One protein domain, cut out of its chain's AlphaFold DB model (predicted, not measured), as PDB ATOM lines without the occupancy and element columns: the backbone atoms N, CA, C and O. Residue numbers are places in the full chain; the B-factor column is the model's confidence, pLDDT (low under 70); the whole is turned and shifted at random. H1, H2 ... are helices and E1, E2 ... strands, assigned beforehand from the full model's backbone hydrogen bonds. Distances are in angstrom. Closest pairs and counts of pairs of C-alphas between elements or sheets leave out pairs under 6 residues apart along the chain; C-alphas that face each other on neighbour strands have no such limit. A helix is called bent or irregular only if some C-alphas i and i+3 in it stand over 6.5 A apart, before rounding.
ATOM      1  N   ALA A   2       0.029  67.898   4.527       55.72
ATOM      2  CA  ALA A   2       0.093  67.811   6.002       55.72
ATOM      3  C   ALA A   2      -1.184  67.207   6.625       55.72
ATOM      4  O   ALA A   2      -1.113  66.336   7.482       55.72
ATOM      5  N   GLN A   3      -2.356  67.580   6.103       57.34
ATOM      6  CA  GLN A   3      -3.649  67.058   6.562       57.34
ATOM      7  C   GLN A   3      -3.832  65.544   6.303       57.34
ATOM      8  O   GLN A   3      -4.393  64.858   7.146       57.34
ATOM      9  N   ASP A   4      -3.290  65.002   5.200       61.78
ATOM     10  CA  ASP A   4      -3.331  63.555   4.898       61.78
ATOM     11  C   ASP A   4      -2.370  62.745   5.776       61.78
ATOM     12  O   ASP A   4      -2.693  61.633   6.188       61.78
ATOM     13  N   ILE A   5      -1.183  63.292   6.057       64.19
ATOM     14  CA  ILE A   5      -0.195  62.656   6.939       64.19
ATOM     15  C   ILE A   5      -0.738  62.617   8.370       64.19
ATOM     16  O   ILE A   5      -0.702  61.568   9.005       64.19
ATOM     17  N   ASN A   6      -1.336  63.712   8.838       63.91
ATOM     18  CA  ASN A   6      -1.911  63.797  10.179       63.91
ATOM     19  C   ASN A   6      -3.134  62.883  10.340       63.91
ATOM     20  O   ASN A   6      -3.268  62.220  11.365       63.91
ATOM     21  N   SER A   7      -3.988  62.763   9.314       64.50
ATOM     22  CA  SER A   7      -5.083  61.784   9.322       64.50
ATOM     23  C   SER A   7      -4.593  60.333   9.307       64.50
ATOM     24  O   SER A   7      -5.227  59.493   9.939       64.50
ATOM     25  N   LYS A   8      -3.467  60.020   8.651       66.06
ATOM     26  CA  LYS A   8      -2.848  58.682   8.722       66.06
ATOM     27  C   LYS A   8      -2.216  58.393  10.083       66.06
ATOM     28  O   LYS A   8      -2.382  57.294  10.604       66.06
ATOM     29  N   ILE A   9      -1.533  59.372  10.675       68.31
ATOM     30  CA  ILE A   9      -0.969  59.247  12.025       68.31
ATOM     31  C   ILE A   9      -2.092  58.989  13.034       68.31
ATOM     32  O   ILE A   9      -2.017  58.019  13.780       68.31
ATOM     33  N   ALA A  10      -3.161  59.788  13.007       68.44
ATOM     34  CA  ALA A  10      -4.295  59.623  13.911       68.44
ATOM     35  C   ALA A  10      -5.105  58.340  13.641       68.44
ATOM     36  O   ALA A  10      -5.562  57.692  14.573       68.44
ATOM     37  N   GLY A  11      -5.308  57.970  12.374       67.69
ATOM     38  CA  GLY A  11      -6.193  56.864  12.005       67.69
ATOM     39  C   GLY A  11      -5.556  55.475  12.044       67.69
ATOM     40  O   GLY A  11      -6.258  54.503  12.303       67.69
ATOM     41  N   GLU A  12      -4.253  55.361  11.773       71.94
ATOM     42  CA  GLU A  12      -3.591  54.057  11.599       71.94
ATOM     43  C   GLU A  12      -2.448  53.828  12.590       71.94
ATOM     44  O   GLU A  12      -2.298  52.714  13.087       71.94
ATOM     45  N   ILE A  13      -1.652  54.859  12.894       76.38
ATOM     46  CA  ILE A  13      -0.431  54.717  13.702       76.38
ATOM     47  C   ILE A  13      -0.737  54.861  15.195       76.38
ATOM     48  O   ILE A  13      -0.322  54.019  15.988       76.38
ATOM     49  N   ALA A  14      -1.483  55.896  15.583       78.19
ATOM     50  CA  ALA A  14      -1.768  56.182  16.985       78.19
ATOM     51  C   ALA A  14      -2.488  55.025  17.706       78.19
ATOM     52  O   ALA A  14      -2.010  54.652  18.772       78.19
ATOM     53  N   PRO A  15      -3.517  54.365  17.127       81.81
ATOM     54  CA  PRO A  15      -4.145  53.205  17.761       81.81
ATOM     55  C   PRO A  15      -3.184  52.031  17.990       81.81
ATOM     56  O   PRO A  15      -3.288  51.335  18.993       81.81
ATOM     57  N   GLN A  16      -2.235  51.806  17.073       84.31
ATOM     58  CA  GLN A  16      -1.245  50.731  17.215       84.31
ATOM     59  C   GLN A  16      -0.245  51.045  18.327       84.31
ATOM     60  O   GLN A  16       0.097  50.161  19.106       84.31
ATOM     61  N   ILE A  17       0.193  52.303  18.421       85.38
ATOM     62  CA  ILE A  17       1.075  52.761  19.499       85.38
ATOM     63  C   ILE A  17       0.353  52.669  20.845       85.38
ATOM     64  O   ILE A  17       0.923  52.143  21.794       85.38
ATOM     65  N   THR A  18      -0.897  53.132  20.938       87.38
ATOM     66  CA  THR A  18      -1.652  53.101  22.199       87.38
ATOM     67  C   THR A  18      -1.919  51.680  22.666       87.38
ATOM     68  O   THR A  18      -1.770  51.397  23.849       87.38
ATOM     69  N   GLU A  19      -2.254  50.775  21.743       89.50
ATOM     70  CA  GLU A  19      -2.444  49.359  22.065       89.50
ATOM     71  C   GLU A  19      -1.126  48.691  22.474       89.50
ATOM     72  O   GLU A  19      -1.103  47.901  23.415       89.50
ATOM     73  N   GLY A  20      -0.018  49.041  21.813       90.44
ATOM     74  CA  GLY A  20       1.315  48.561  22.175       90.44
ATOM     75  C   GLY A  20       1.740  49.012  23.573       90.44
ATOM     76  O   GLY A  20       2.160  48.182  24.372       90.44
ATOM     77  N   ILE A  21       1.569  50.299  23.895       91.31
ATOM     78  CA  ILE A  21       1.851  50.853  25.228       91.31
ATOM     79  C   ILE A  21       0.982  50.175  26.284       91.31
ATOM     80  O   ILE A  21       1.486  49.740  27.315       91.31
ATOM     81  N   ARG A  22      -0.322  50.057  26.017       92.69
ATOM     82  CA  ARG A  22      -1.250  49.389  26.924       92.69
ATOM     83  C   ARG A  22      -0.813  47.951  27.194       92.69
ATOM     84  O   ARG A  22      -0.711  47.570  28.353       92.69
ATOM     85  N   SER A  23      -0.522  47.188  26.141       93.56
ATOM     86  CA  SER A  23      -0.094  45.787  26.256       93.56
ATOM     87  C   SER A  23       1.202  45.657  27.054       93.56
ATOM     88  O   SER A  23       1.302  44.784  27.909       93.56
ATOM     89  N   LEU A  24       2.170  46.547  26.811       93.75
ATOM     90  CA  LEU A  24       3.440  46.578  27.535       93.75
ATOM     91  C   LEU A  24       3.225  46.806  29.038       93.75
ATOM     92  O   LEU A  24       3.797  46.095  29.861       93.75
ATOM     93  N   ILE A  25       2.376  47.771  29.402       92.75
ATOM     94  CA  ILE A  25       2.060  48.077  30.802       92.75
ATOM     95  C   ILE A  25       1.282  46.926  31.451       92.75
ATOM     96  O   ILE A  25       1.592  46.535  32.576       92.75
ATOM     97  N   GLU A  26       0.288  46.362  30.761       92.81
ATOM     98  CA  GLU A  26      -0.476  45.210  31.254       92.81
ATOM     99  C   GLU A  26       0.437  43.995  31.495       92.81
ATOM    100  O   GLU A  26       0.312  43.332  32.525       92.81
ATOM    101  N   GLU A  27       1.392  43.729  30.598       92.75
ATOM    102  CA  GLU A  27       2.381  42.659  30.758       92.75
ATOM    103  C   GLU A  27       3.324  42.926  31.937       92.75
ATOM    104  O   GLU A  27       3.546  42.035  32.760       92.75
ATOM    105  N   ALA A  28       3.821  44.156  32.076       92.56
ATOM    106  CA  ALA A  28       4.678  44.547  33.189       92.56
ATOM    107  C   ALA A  28       3.977  44.343  34.540       92.56
ATOM    108  O   ALA A  28       4.519  43.682  35.428       92.56
ATOM    109  N   LEU A  29       2.734  44.817  34.667       91.44
ATOM    110  CA  LEU A  29       1.917  44.645  35.870       91.44
ATOM    111  C   LEU A  29       1.589  43.172  36.145       91.44
ATOM    112  O   LEU A  29       1.583  42.759  37.303       91.44
ATOM    113  N   ALA A  30       1.353  42.367  35.107       89.31
ATOM    114  CA  ALA A  30       1.120  40.930  35.252       89.31
ATOM    115  C   ALA A  30       2.384  40.157  35.670       89.31
ATOM    116  O   ALA A  30       2.282  39.125  36.335       89.31
ATOM    117  N   SER A  31       3.564  40.642  35.279       90.06
ATOM    118  CA  SER A  31       4.859  40.039  35.612       90.06
ATOM    119  C   SER A  31       5.401  40.452  36.985       90.06
ATOM    120  O   SER A  31       6.323  39.810  37.496       90.06
ATOM    121  N   TYR A  32       4.841  41.505  37.585       90.56
ATOM    122  CA  TYR A  32       5.296  42.030  38.865       90.56
ATOM    123  C   TYR A  32       5.134  41.003  39.999       90.56
ATOM    124  O   TYR A  32       4.083  40.378  40.166       90.56
ATOM    125  N   ASP A  33       6.184  40.839  40.812       90.31
ATOM    126  CA  ASP A  33       6.224  39.826  41.869       90.31
ATOM    127  C   ASP A  33       5.347  40.199  43.078       90.31
ATOM    128  O   ASP A  33       5.752  40.874  44.036       90.31
ATOM    129  N   MET A  34       4.127  39.668  43.060       89.81
ATOM    130  CA  MET A  34       3.178  39.726  44.170       89.81
ATOM    131  C   MET A  34       3.366  38.588  45.190       89.81
ATOM    132  O   MET A  34       2.646  38.527  46.190       89.81
ATOM    133  N   GLY A  35       4.378  37.729  45.045       88.81
ATOM    134  CA  GLY A  35       4.561  36.534  45.870       88.81
ATOM    135  C   GLY A  35       3.334  35.618  45.814       88.81
ATOM    136  O   GLY A  35       2.817  35.330  44.741       88.81
ATOM    137  N   ASP A  36       2.835  35.203  46.981       88.88
ATOM    138  CA  ASP A  36       1.626  34.367  47.098       88.88
ATOM    139  C   ASP A  36       0.305  35.165  47.004       88.88
ATOM    140  O   ASP A  36      -0.776  34.622  47.244       88.88
ATOM    141  N   GLN A  37       0.374  36.465  46.705       92.94
ATOM    142  CA  GLN A  37      -0.786  37.347  46.556       92.94
ATOM    143  C   GLN A  37      -1.082  37.618  45.080       92.94
ATOM    144  O   GLN A  37      -0.244  37.399  44.209       92.94
ATOM    145  N   SER A  38      -2.271  38.140  44.797       91.25
ATOM    146  CA  SER A  38      -2.675  38.557  43.453       91.25
ATOM    147  C   SER A  38      -3.234  39.977  43.447       91.25
ATOM    148  O   SER A  38      -3.621  40.508  44.489       91.25
ATOM    149  N   LEU A  39      -3.277  40.583  42.260       91.25
ATOM    150  CA  LEU A  39      -3.958  41.850  41.993       91.25
ATOM    151  C   LEU A  39      -5.241  41.564  41.220       91.25
ATOM    152  O   LEU A  39      -5.198  40.889  40.194       91.25
ATOM    153  N   ASP A  40      -6.364  42.076  41.709       87.56
ATOM    154  CA  ASP A  40      -7.664  41.952  41.057       87.56
ATOM    155  C   ASP A  40      -8.203  43.322  40.642       87.56
ATOM    156  O   ASP A  40      -8.212  44.264  41.437       87.56
ATOM    157  N   GLY A  41      -8.680  43.427  39.402       84.75
ATOM    158  CA  GLY A  41      -9.287  44.649  38.875       84.75
ATOM    159  C   GLY A  41      -8.309  45.760  38.484       84.75
ATOM    160  O   GLY A  41      -8.666  46.925  38.608       84.75
ATOM    161  N   THR A  42      -7.095  45.430  38.035       91.06
ATOM    162  CA  THR A  42      -6.185  46.422  37.435       91.06
ATOM    163  C   THR A  42      -6.748  46.929  36.106       91.06
ATOM    164  O   THR A  42      -7.127  46.125  35.252       91.06
ATOM    165  N   GLU A  43      -6.765  48.247  35.914       91.50
ATOM    166  CA  GLU A  43      -7.218  48.897  34.682       91.50
ATOM    167  C   GLU A  43      -6.106  49.779  34.101       91.50
ATOM    168  O   GLU A  43      -5.489  50.572  34.810       91.50
ATOM    169  N   VAL A  44      -5.851  49.638  32.797       91.44
ATOM    170  CA  VAL A  44      -4.886  50.454  32.046       91.44
ATOM    171  C   VAL A  44      -5.628  51.147  30.911       91.44
ATOM    172  O   VAL A  44      -6.197  50.497  30.031       91.44
ATOM    173  N   SER A  45      -5.603  52.475  30.913       90.50
ATOM    174  CA  SER A  45      -6.202  53.314  29.881       90.50
ATOM    175  C   SER A  45      -5.134  54.202  29.254       90.50
ATOM    176  O   SER A  45      -4.426  54.928  29.946       90.50
ATOM    177  N   VAL A  46      -5.013  54.145  27.928       88.62
ATOM    178  CA  VAL A  46      -4.068  54.963  27.161       88.62
ATOM    179  C   VAL A  46      -4.871  55.813  26.193       88.62
ATOM    180  O   VAL A  46      -5.492  55.301  25.262       88.62
ATOM    181  N   THR A  47      -4.867  57.123  26.416       86.31
ATOM    182  CA  THR A  47      -5.538  58.096  25.555       86.31
ATOM    183  C   THR A  47      -4.487  58.915  24.830       86.31
ATOM    184  O   THR A  47      -3.472  59.279  25.406       86.31
ATOM    185  N   TYR A  48      -4.712  59.225  23.557       82.50
ATOM    186  CA  TYR A  48      -3.844  60.134  22.818       82.50
ATOM    187  C   TYR A  48      -4.645  61.319  22.296       82.50
ATOM    188  O   TYR A  48      -5.820  61.195  21.936       82.50
ATOM    189  N   TYR A  49      -3.986  62.467  22.211       82.12
ATOM    190  CA  TYR A  49      -4.557  63.697  21.688       82.12
ATOM    191  C   TYR A  49      -3.683  64.204  20.554       82.12
ATOM    192  O   TYR A  49      -2.460  64.236  20.656       82.12
ATOM    193  N   VAL A  50      -4.322  64.621  19.464       74.81
ATOM    194  CA  VAL A  50      -3.648  65.302  18.357       74.81
ATOM    195  C   VAL A  50      -4.041  66.771  18.422       74.81
ATOM    196  O   VAL A  50      -5.217  67.110  18.263       74.81
ATOM    197  N   GLY A  51      -3.065  67.640  18.682       71.81
ATOM    198  CA  GLY A  51      -3.266  69.080  18.791       71.81
ATOM    199  C   GLY A  51      -3.870  69.677  17.518       71.81
ATOM    200  O   GLY A  51      -3.665  69.181  16.405       71.81
ATOM    201  N   ALA A  52      -4.623  70.768  17.661       66.19
ATOM    202  CA  ALA A  52      -5.204  71.473  16.522       66.19
ATOM    203  C   ALA A  52      -4.085  71.998  15.602       66.19
ATOM    204  O   ALA A  52      -3.303  72.855  15.995       66.19
ATOM    205  N   GLY A  53      -4.005  71.464  14.379       66.19
ATOM    206  CA  GLY A  53      -2.904  71.719  13.437       66.19
ATOM    207  C   GLY A  53      -1.978  70.516  13.216       66.19
ATOM    208  O   GLY A  53      -1.265  70.479  12.217       66.19
ATOM    209  N   GLY A  54      -2.062  69.491  14.073       62.69
ATOM    210  CA  GLY A  54      -1.280  68.253  13.993       62.69
ATOM    211  C   GLY A  54       0.215  68.435  14.247       62.69
ATOM    212  O   GLY A  54       1.015  67.646  13.759       62.69
ATOM    213  N   GLU A  55       0.579  69.491  14.974       65.00
ATOM    214  CA  GLU A  55       1.964  69.789  15.362       65.00
ATOM    215  C   GLU A  55       2.379  69.077  16.660       65.00
ATOM    216  O   GLU A  55       3.569  68.934  16.920       65.00
ATOM    217  N   GLU A  56       1.416  68.587  17.445       69.19
ATOM    218  CA  GLU A  56       1.653  67.942  18.736       69.19
ATOM    219  C   GLU A  56       0.793  66.685  18.879       69.19
ATOM    220  O   GLU A  56      -0.398  66.689  18.547       69.19
ATOM    221  N   VAL A  57       1.410  65.610  19.369       72.12
ATOM    222  CA  VAL A  57       0.731  64.394  19.818       72.12
ATOM    223  C   VAL A  57       1.082  64.216  21.288       72.12
ATOM    224  O   VAL A  57       2.263  64.088  21.607       72.12
ATOM    225  N   SER A  58       0.082  64.213  22.167       79.75
ATOM    226  CA  SER A  58       0.254  63.851  23.576       79.75
ATOM    227  C   SER A  58      -0.361  62.480  23.842       79.75
ATOM    228  O   SER A  58      -1.336  62.094  23.193       79.75
ATOM    229  N   ILE A  59       0.233  61.733  24.769       82.75
ATOM    230  CA  ILE A  59      -0.269  60.441  25.239       82.75
ATOM    231  C   ILE A  59      -0.443  60.566  26.746       82.75
ATOM    232  O   ILE A  59       0.529  60.820  27.452       82.75
ATOM    233  N   ASP A  60      -1.671  60.376  27.207       88.31
ATOM    234  CA  ASP A  60      -2.025  60.314  28.615       88.31
ATOM    235  C   ASP A  60      -2.269  58.850  28.985       88.31
ATOM    236  O   ASP A  60      -3.088  58.156  28.372       88.31
ATOM    237  N   ILE A  61      -1.530  58.377  29.983       88.38
ATOM    238  CA  ILE A  61      -1.607  57.012  30.498       88.38
ATOM    239  C   ILE A  61      -2.229  57.093  31.888       88.38
ATOM    240  O   ILE A  61      -1.731  57.807  32.754       88.38
ATOM    241  N   HIS A  62      -3.313  56.355  32.097       91.44
ATOM    242  CA  HIS A  62      -3.981  56.218  33.384       91.44
ATOM    243  C   HIS A  62      -3.949  54.751  33.797       91.44
ATOM    244  O   HIS A  62      -4.431  53.888  33.061       91.44
ATOM    245  N   VAL A  63      -3.361  54.472  34.957       91.12
ATOM    246  CA  VAL A  63      -3.258  53.123  35.517       91.12
ATOM    247  C   VAL A  63      -3.923  53.125  36.880       91.12
ATOM    248  O   VAL A  63      -3.504  53.847  37.779       91.12
ATOM    249  N   GLU A  64      -4.946  52.295  37.040       90.38
ATOM    250  CA  GLU A  64      -5.547  52.021  38.339       90.38
ATOM    251  C   GLU A  64      -5.087  50.645  38.794       90.38
ATOM    252  O   GLU A  64      -5.442  49.619  38.205       90.38
ATOM    253  N   SER A  65      -4.269  50.608  39.848       87.62
ATOM    254  CA  SER A  65      -3.891  49.335  40.447       87.62
ATOM    255  C   SER A  65      -5.119  48.649  41.029       87.62
ATOM    256  O   SER A  65      -5.853  49.243  41.828       87.62
ATOM    257  N   GLY A  66      -5.280  47.376  40.690       90.50
ATOM    258  CA  GLY A  66      -6.258  46.513  41.319       90.50
ATOM    259  C   GLY A  66      -6.033  46.351  42.824       90.50
ATOM    260  O   GLY A  66      -4.987  46.701  43.382       90.50
ATOM    261  N   LYS A  67      -7.027  45.769  43.496       94.06
ATOM    262  CA  LYS A  67      -6.910  45.399  44.906       94.06
ATOM    263  C   LYS A  67      -6.017  44.184  45.068       94.06
ATOM    264  O   LYS A  67      -6.118  43.216  44.319       94.06
ATOM    265  N   ILE A  68      -5.195  44.216  46.102       95.19
ATOM    266  CA  ILE A  68      -4.400  43.072  46.519       95.19
ATOM    267  C   ILE A  68      -5.319  42.079  47.221       95.19
ATOM    268  O   ILE A  68      -6.070  42.450  48.122       95.19
ATOM    269  N   THR A  69      -5.229  40.808  46.840       95.00
ATOM    270  CA  THR A  69      -5.931  39.718  47.524       95.00
ATOM    271  C   THR A  69      -4.959  38.625  47.946       95.00
ATOM    272  O   THR A  69      -3.960  38.358  47.272       95.00
ATOM    273  N   GLY A  70      -5.234  38.004  49.092       94.31
ATOM    274  CA  GLY A  70      -4.385  36.960  49.670       94.31
ATOM    275  C   GLY A  70      -3.556  37.449  50.857       94.31
ATOM    276  O   GLY A  70      -3.660  38.595  51.289       94.31
ATOM    277  N   THR A  71      -2.735  36.565  51.426       94.75
ATOM    278  CA  THR A  71      -2.022  36.835  52.688       94.75
ATOM    279  C   THR A  71      -0.517  36.893  52.475       94.75
ATOM    280  O   THR A  71       0.076  35.932  51.998       94.75
ATOM    281  N   GLN A  72       0.111  37.991  52.893       94.56
ATOM    282  CA  GLN A  72       1.562  38.072  53.027       94.56
ATOM    283  C   GLN A  72       1.972  37.707  54.456       94.56
ATOM    284  O   GLN A  72       1.470  38.292  55.415       94.56
ATOM    285  N   VAL A  73       2.927  36.788  54.599       93.00
ATOM    286  CA  VAL A  73       3.555  36.465  55.887       93.00
ATOM    287  C   VAL A  73       4.969  37.041  55.911       93.00
ATOM    288  O   VAL A  73       5.760  36.791  55.004       93.00
ATOM    289  N   LEU A  74       5.291  37.826  56.939       90.56
ATOM    290  CA  LEU A  74       6.606  38.437  57.134       90.56
ATOM    291  C   LEU A  74       7.216  38.027  58.473       90.56
ATOM    292  O   LEU A  74       6.595  38.181  59.525       90.56
ATOM    293  N   ASP A  75       8.467  37.574  58.433       89.88
ATOM    294  CA  ASP A  75       9.250  37.285  59.631       89.88
ATOM    295  C   ASP A  75       9.802  38.581  60.241       89.88
ATOM    296  O   ASP A  75      10.671  39.258  59.681       89.88
ATOM    297  N   VAL A  76       9.328  38.916  61.436       86.75
ATOM    298  CA  VAL A  76       9.877  39.990  62.262       86.75
ATOM    299  C   VAL A  76      11.024  39.411  63.077       86.75
ATOM    300  O   VAL A  76      10.820  38.522  63.902       86.75
ATOM    301  N   ARG A  77      12.239  39.913  62.846       87.94
ATOM    302  CA  ARG A  77      13.448  39.458  63.549       87.94
ATOM    303  C   ARG A  77      13.453  39.886  65.016       87.94
ATOM    304  O   ARG A  77      12.835  40.888  65.379       87.94
ATOM    305  N   ASP A  78      14.210  39.154  65.830       87.81
ATOM    306  CA  ASP A  78      14.503  39.534  67.213       87.81
ATOM    307  C   ASP A  78      15.107  40.945  67.272       87.81
ATOM    308  O   ASP A  78      15.999  41.289  66.489       87.81
ATOM    309  N   TYR A  79      14.659  41.766  68.221       86.25
ATOM    310  CA  TYR A  79      15.246  43.087  68.461       86.25
ATOM    311  C   TYR A  79      15.144  43.493  69.930       86.25
ATOM    312  O   TYR A  79      14.298  43.012  70.678       86.25
ATOM    313  N   ASN A  80      16.010  44.411  70.362       84.81
ATOM    314  CA  ASN A  80      15.967  44.951  71.719       84.81
ATOM    315  C   ASN A  80      15.127  46.230  71.763       84.81
ATOM    316  O   ASN A  80      15.437  47.210  71.086       84.81
ATOM    317  N   ARG A  81      14.101  46.250  72.618       81.06
ATOM    318  CA  ARG A  81      13.270  47.428  72.892       81.06
ATOM    319  C   ARG A  81      13.453  47.850  74.343       81.06
ATOM    320  O   ARG A  81      13.052  47.132  75.252       81.06
ATOM    321  N   MET A  82      14.051  49.023  74.561       83.56
ATOM    322  CA  MET A  82      14.245  49.606  75.902       83.56
ATOM    323  C   MET A  82      14.938  48.656  76.904       83.56
ATOM    324  O   MET A  82      14.586  48.618  78.077       83.56
ATOM    325  N   GLY A  83      15.923  47.880  76.437       88.19
ATOM    326  CA  GLY A  83      16.680  46.935  77.270       88.19
ATOM    327  C   GLY A  83      16.055  45.542  77.415       88.19
ATOM    328  O   GLY A  83      16.692  44.668  77.995       88.19
ATOM    329  N   SER A  84      14.867  45.311  76.849       83.75
ATOM    330  CA  SER A  84      14.221  43.995  76.805       83.75
ATOM    331  C   SER A  84      14.344  43.374  75.416       83.75
ATOM    332  O   SER A  84      14.043  44.030  74.416       83.75
ATOM    333  N   ALA A  85      14.745  42.103  75.358       83.00
ATOM    334  CA  ALA A  85      14.731  41.329  74.124       83.00
ATOM    335  C   ALA A  85      13.283  41.013  73.734       83.00
ATOM    336  O   ALA A  85      12.533  40.416  74.507       83.00
ATOM    337  N   VAL A  86      12.891  41.443  72.540       83.94
ATOM    338  CA  VAL A  86      11.623  41.088  71.911       83.94
ATOM    339  C   VAL A  86      11.902  39.934  70.966       83.94
ATOM    340  O   VAL A  86      12.705  40.078  70.043       83.94
ATOM    341  N   ALA A  87      11.241  38.803  71.219       87.06
ATOM    342  CA  ALA A  87      11.327  37.635  70.360       87.06
ATOM    343  C   ALA A  87      10.709  37.926  68.985       87.06
ATOM    344  O   ALA A  87       9.680  38.606  68.863       87.06
ATOM    345  N   GLY A  88      11.346  37.383  67.960       88.25
ATOM    346  CA  GLY A  88      10.869  37.379  66.602       88.25
ATOM    347  C   GLY A  88       9.553  36.624  66.500       88.25
ATOM    348  O   GLY A  88       9.252  35.717  67.280       88.25
ATOM    349  N   HIS A  89       8.733  37.051  65.557       90.44
ATOM    350  CA  HIS A  89       7.413  36.489  65.311       90.44
ATOM    351  C   HIS A  89       7.056  36.669  63.844       90.44
ATOM    352  O   HIS A  89       7.664  37.476  63.143       90.44
ATOM    353  N   GLN A  90       6.037  35.950  63.394       91.69
ATOM    354  CA  GLN A  90       5.458  36.167  62.079       91.69
ATOM    355  C   GLN A  90       4.331  37.182  62.161       91.69
ATOM    356  O   GLN A  90       3.549  37.196  63.116       91.69
ATOM    357  N   ARG A  91       4.267  38.046  61.156       91.38
ATOM    358  CA  ARG A  91       3.165  38.974  60.955       91.38
ATOM    359  C   ARG A  91       2.470  38.644  59.649       91.38
ATOM    360  O   ARG A  91       3.116  38.545  58.613       91.38
ATOM    361  N   GLU A  92       1.155  38.530  59.724       94.00
ATOM    362  CA  GLU A  92       0.294  38.281  58.575       94.00
ATOM    363  C   GLU A  92      -0.378  39.586  58.136       94.00
ATOM    364  O   GLU A  92      -0.865  40.360  58.965       94.00
ATOM    365  N   TYR A  93      -0.404  39.823  56.828       93.44
ATOM    366  CA  TYR A  93      -1.078  40.939  56.179       93.44
ATOM    367  C   TYR A  93      -2.085  40.377  55.177       93.44
ATOM    368  O   TYR A  93      -1.708  39.862  54.128       93.44
ATOM    369  N   ILE A  94      -3.368  40.438  55.531       95.25
ATOM    370  CA  ILE A  94      -4.475  39.956  54.697       95.25
ATOM    371  C   ILE A  94      -4.918  41.087  53.771       95.25
ATOM    372  O   ILE A  94      -5.143  42.201  54.247       95.25
ATOM    373  N   ASP A  95      -5.018  40.789  52.473       95.19
ATOM    374  CA  ASP A  95      -5.422  41.707  51.396       95.19
ATOM    375  C   ASP A  95      -4.591  43.002  51.366       95.19
ATOM    376  O   ASP A  95      -5.025  44.066  50.929       95.19
ATOM    377  N   LYS A  96      -3.366  42.909  51.896       94.88
ATOM    378  CA  LYS A  96      -2.395  43.993  52.015       94.88
ATOM    379  C   LYS A  96      -0.998  43.458  51.814       94.88
ATOM    380  O   LYS A  96      -0.709  42.315  52.170       94.88
ATOM    381  N   ARG A  97      -0.111  44.319  51.333       94.12
ATOM    382  CA  ARG A  97       1.310  44.013  51.191       94.12
ATOM    383  C   ARG A  97       2.158  45.139  51.754       94.12
ATOM    384  O   ARG A  97       1.776  46.310  51.709       94.12
ATOM    385  N   VAL A  98       3.312  44.770  52.295       94.25
ATOM    386  CA  VAL A  98       4.374  45.712  52.636       94.25
ATOM    387  C   VAL A  98       5.189  46.023  51.384       94.25
ATOM    388  O   VAL A  98       5.776  45.122  50.786       94.25
ATOM    389  N   PHE A  99       5.247  47.299  51.025       94.31
ATOM    390  CA  PHE A  99       6.047  47.833  49.930       94.31
ATOM    391  C   PHE A  99       7.228  48.614  50.486       94.31
ATOM    392  O   PHE A  99       7.111  49.261  51.529       94.31
ATOM    393  N   ARG A 100       8.356  48.557  49.778       93.25
ATOM    394  CA  ARG A 100       9.500  49.429  50.023       93.25
ATOM    395  C   ARG A 100       9.511  50.497  48.940       93.25
ATOM    396  O   ARG A 100       9.745  50.156  47.788       93.25
ATOM    397  N   LEU A 101       9.258  51.741  49.320       92.94
ATOM    398  CA  LEU A 101       9.249  52.877  48.407       92.94
ATOM    399  C   LEU A 101      10.679  53.222  47.938       92.94
ATOM    400  O   LEU A 101      11.652  52.825  48.596       92.94
ATOM    401  N   PRO A 102      10.832  53.966  46.825       88.69
ATOM    402  CA  PRO A 102      12.144  54.356  46.296       88.69
ATOM    403  C   PRO A 102      13.010  55.165  47.275       88.69
ATOM    404  O   PRO A 102      14.238  55.069  47.253       88.69
ATOM    405  N   ASP A 103      12.388  55.922  48.182       89.12
ATOM    406  CA  ASP A 103      13.067  56.661  49.256       89.12
ATOM    407  C   ASP A 103      13.592  55.757  50.394       89.12
ATOM    408  O   ASP A 103      14.367  56.190  51.251       89.12
ATOM    409  N   GLY A 104      13.226  54.474  50.372       89.56
ATOM    410  CA  GLY A 104      13.597  53.465  51.351       89.56
ATOM    411  C   GLY A 104      12.605  53.292  52.501       89.56
ATOM    412  O   GLY A 104      12.849  52.417  53.341       89.56
ATOM    413  N   GLU A 105      11.517  54.063  52.552       91.50
ATOM    414  CA  GLU A 105      10.442  53.872  53.521       91.50
ATOM    415  C   GLU A 105       9.652  52.590  53.238       91.50
ATOM    416  O   GLU A 105       9.595  52.082  52.117       91.50
ATOM    417  N   TYR A 106       9.049  52.036  54.291       92.19
ATOM    418  CA  TYR A 106       8.176  50.874  54.177       92.19
ATOM    419  C   TYR A 106       6.748  51.277  54.491       92.19
ATOM    420  O   TYR A 106       6.464  51.753  55.594       92.19
ATOM    421  N   ILE A 107       5.842  51.003  53.561       93.88
ATOM    422  CA  ILE A 107       4.411  51.231  53.744       93.88
ATOM    423  C   ILE A 107       3.639  49.930  53.591       93.88
ATOM    424  O   ILE A 107       4.114  48.963  53.007       93.88
ATOM    425  N   THR A 108       2.442  49.884  54.161       94.75
ATOM    426  CA  THR A 108       1.512  48.767  53.982       94.75
ATOM    427  C   THR A 108       0.289  49.285  53.247       94.75
ATOM    428  O   THR A 108      -0.343  50.221  53.733       94.75
ATOM    429  N   SER A 109      -0.058  48.673  52.117       95.75
ATOM    430  CA  SER A 109      -1.173  49.116  51.275       95.75
ATOM    431  C   SER A 109      -2.032  47.941  50.799       95.75
ATOM    432  O   SER A 109      -1.557  46.807  50.742       95.75
ATOM    433  N   GLU A 110      -3.301  48.229  50.500       95.75
ATOM    434  CA  GLU A 110      -4.282  47.322  49.868       95.75
ATOM    435  C   GLU A 110      -4.193  47.355  48.330       95.75
ATOM    436  O   GLU A 110      -4.839  46.564  47.650       95.75
ATOM    437  N   THR A 111      -3.404  48.279  47.786       95.12
ATOM    438  CA  THR A 111      -3.150  48.490  46.354       95.12
ATOM    439  C   THR A 111      -1.657  48.717  46.128       95.12
ATOM    440  O   THR A 111      -0.920  48.962  47.092       95.12
ATOM    441  N   ILE A 112      -1.183  48.641  44.881       94.06
ATOM    442  CA  ILE A 112       0.199  49.042  44.584       94.06
ATOM    443  C   ILE A 112       0.303  50.567  44.768       94.06
ATOM    444  O   ILE A 112      -0.532  51.281  44.220       94.06
ATOM    445  N   PRO A 113       1.274  51.072  45.549       94.25
ATOM    446  CA  PRO A 113       1.526  52.508  45.668       94.25
ATOM    447  C   PRO A 113       1.951  53.132  44.337       94.25
ATOM    448  O   PRO A 113       2.664  52.485  43.568       94.25
TER     449      PRO A 113
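AT A GLANCE: This is residues 2 to 113 of the 128 residues of an uncharacterized protein of SAR202 cluster bacterium (UniProt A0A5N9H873). The domain is a long, thin rod with a marked bend, a wide V whose two arms are made by an antiparallel ribbon of two strands that continues in pieces: the long hairpin E2 and E3, the short pair E1 and E4 at the bend, where E4 runs on into E5 at 75 degrees, then the pair E5 and E8 and the hairpin E6 and E7. A long bent helix, H1, runs beside the hairpin E2 and E3 in one arm of the rod; the other arm is the bare ribbon, whose tip, residues 80 to 85, sticks out free, and the small hairpin E9 and E10 sits on the inner side of the bend. The printed part has 112 residues, with one named helix followed by ten named strands, E1 to E10, in five antiparallel sheets of two strands each. The class is mixed, helices and strands. The whole is extended, with a radius of gyration of the C-alphas of 22.1 A and spans of 76 by 26 by 16 A.

IN THESE COORDINATES: By its hydrogen bonds H1 was assigned as one helix, residues 2 to 31, but it is bent: C-alphas 11 and 14 are 6.7 A apart. Its arm H1a, residues 2 to 11, begins with C-alpha 2 at (0.093, 67.811, 6.002) and is 14.0 A long; its arm H1b, residues 14 to 31, is 25.5 A long. E1 is residues 38 to 40. E2, residues 43 to 50, is 23.4 A long, and E3, residues 57 to 64, is 23.1 A long. E4 is residues 67 to 69. E5, residues 71 to 76, is 15.6 A long. E6 is residues 79 to 81, with C-alpha 81 at (13.270, 47.428, 72.892), and E7 is residues 84 to 86. E8, residues 89 to 94, is 16.3 A long. E9 is residues 97 to 100, and E10, residues 106 to 109, ends with C-alpha 109 at (-1.173, 49.116, 51.275).

HOW THE PARTS SIT: H1a and H1b stand at a shallow tilt of 34 degrees, only just short of steep. In both arms every O i to N i+4 pair is within hydrogen-bond range. H1b and E2 have 11 pairs of C-alphas within 8 A, the closest being those of Thr 18 and Val 46, 5.8 A apart. H1b and E3 are near each other, with 15 pairs within 10 A. E2 and E3 form a hairpin, at 166 degrees between their directions, with N 45 and O 62 within hydrogen-bond range at 2.8 A. E1 runs on into E2 at 57 degrees, and E3 runs on into E4 at 38 degrees. E1 and E4 are antiparallel neighbours, with N 67 and O 40 at 2.8 A. E4 runs on into E5 at 75 degrees. E5 and E8 are antiparallel at 156 degrees, with N 74 and O 91 at 2.8 A. E5 runs on into E6 at 74 degrees, and E6 and E7 form a hairpin, with N 86 and O 79 at 2.8 A. E9 and E10 form a hairpin too, with N 99 and O 107 at 2.8 A. The closest C-alphas of E5 and E9 are those of Gln 72 and Arg 97, 6.2 A apart. H1b is apart from E9 and from E10.

THE WHOLE: The two C-alphas farthest apart are those of Asp 4 and Gly 83, at 76.9 A. The printed part has no cut, and no link is long; those from H1 to E1 and from E2 to E3 are short, and the others are tight. The mean pLDDT of the printed part is 85.9, and residues 2 to 11 and 52 to 56 are under 70.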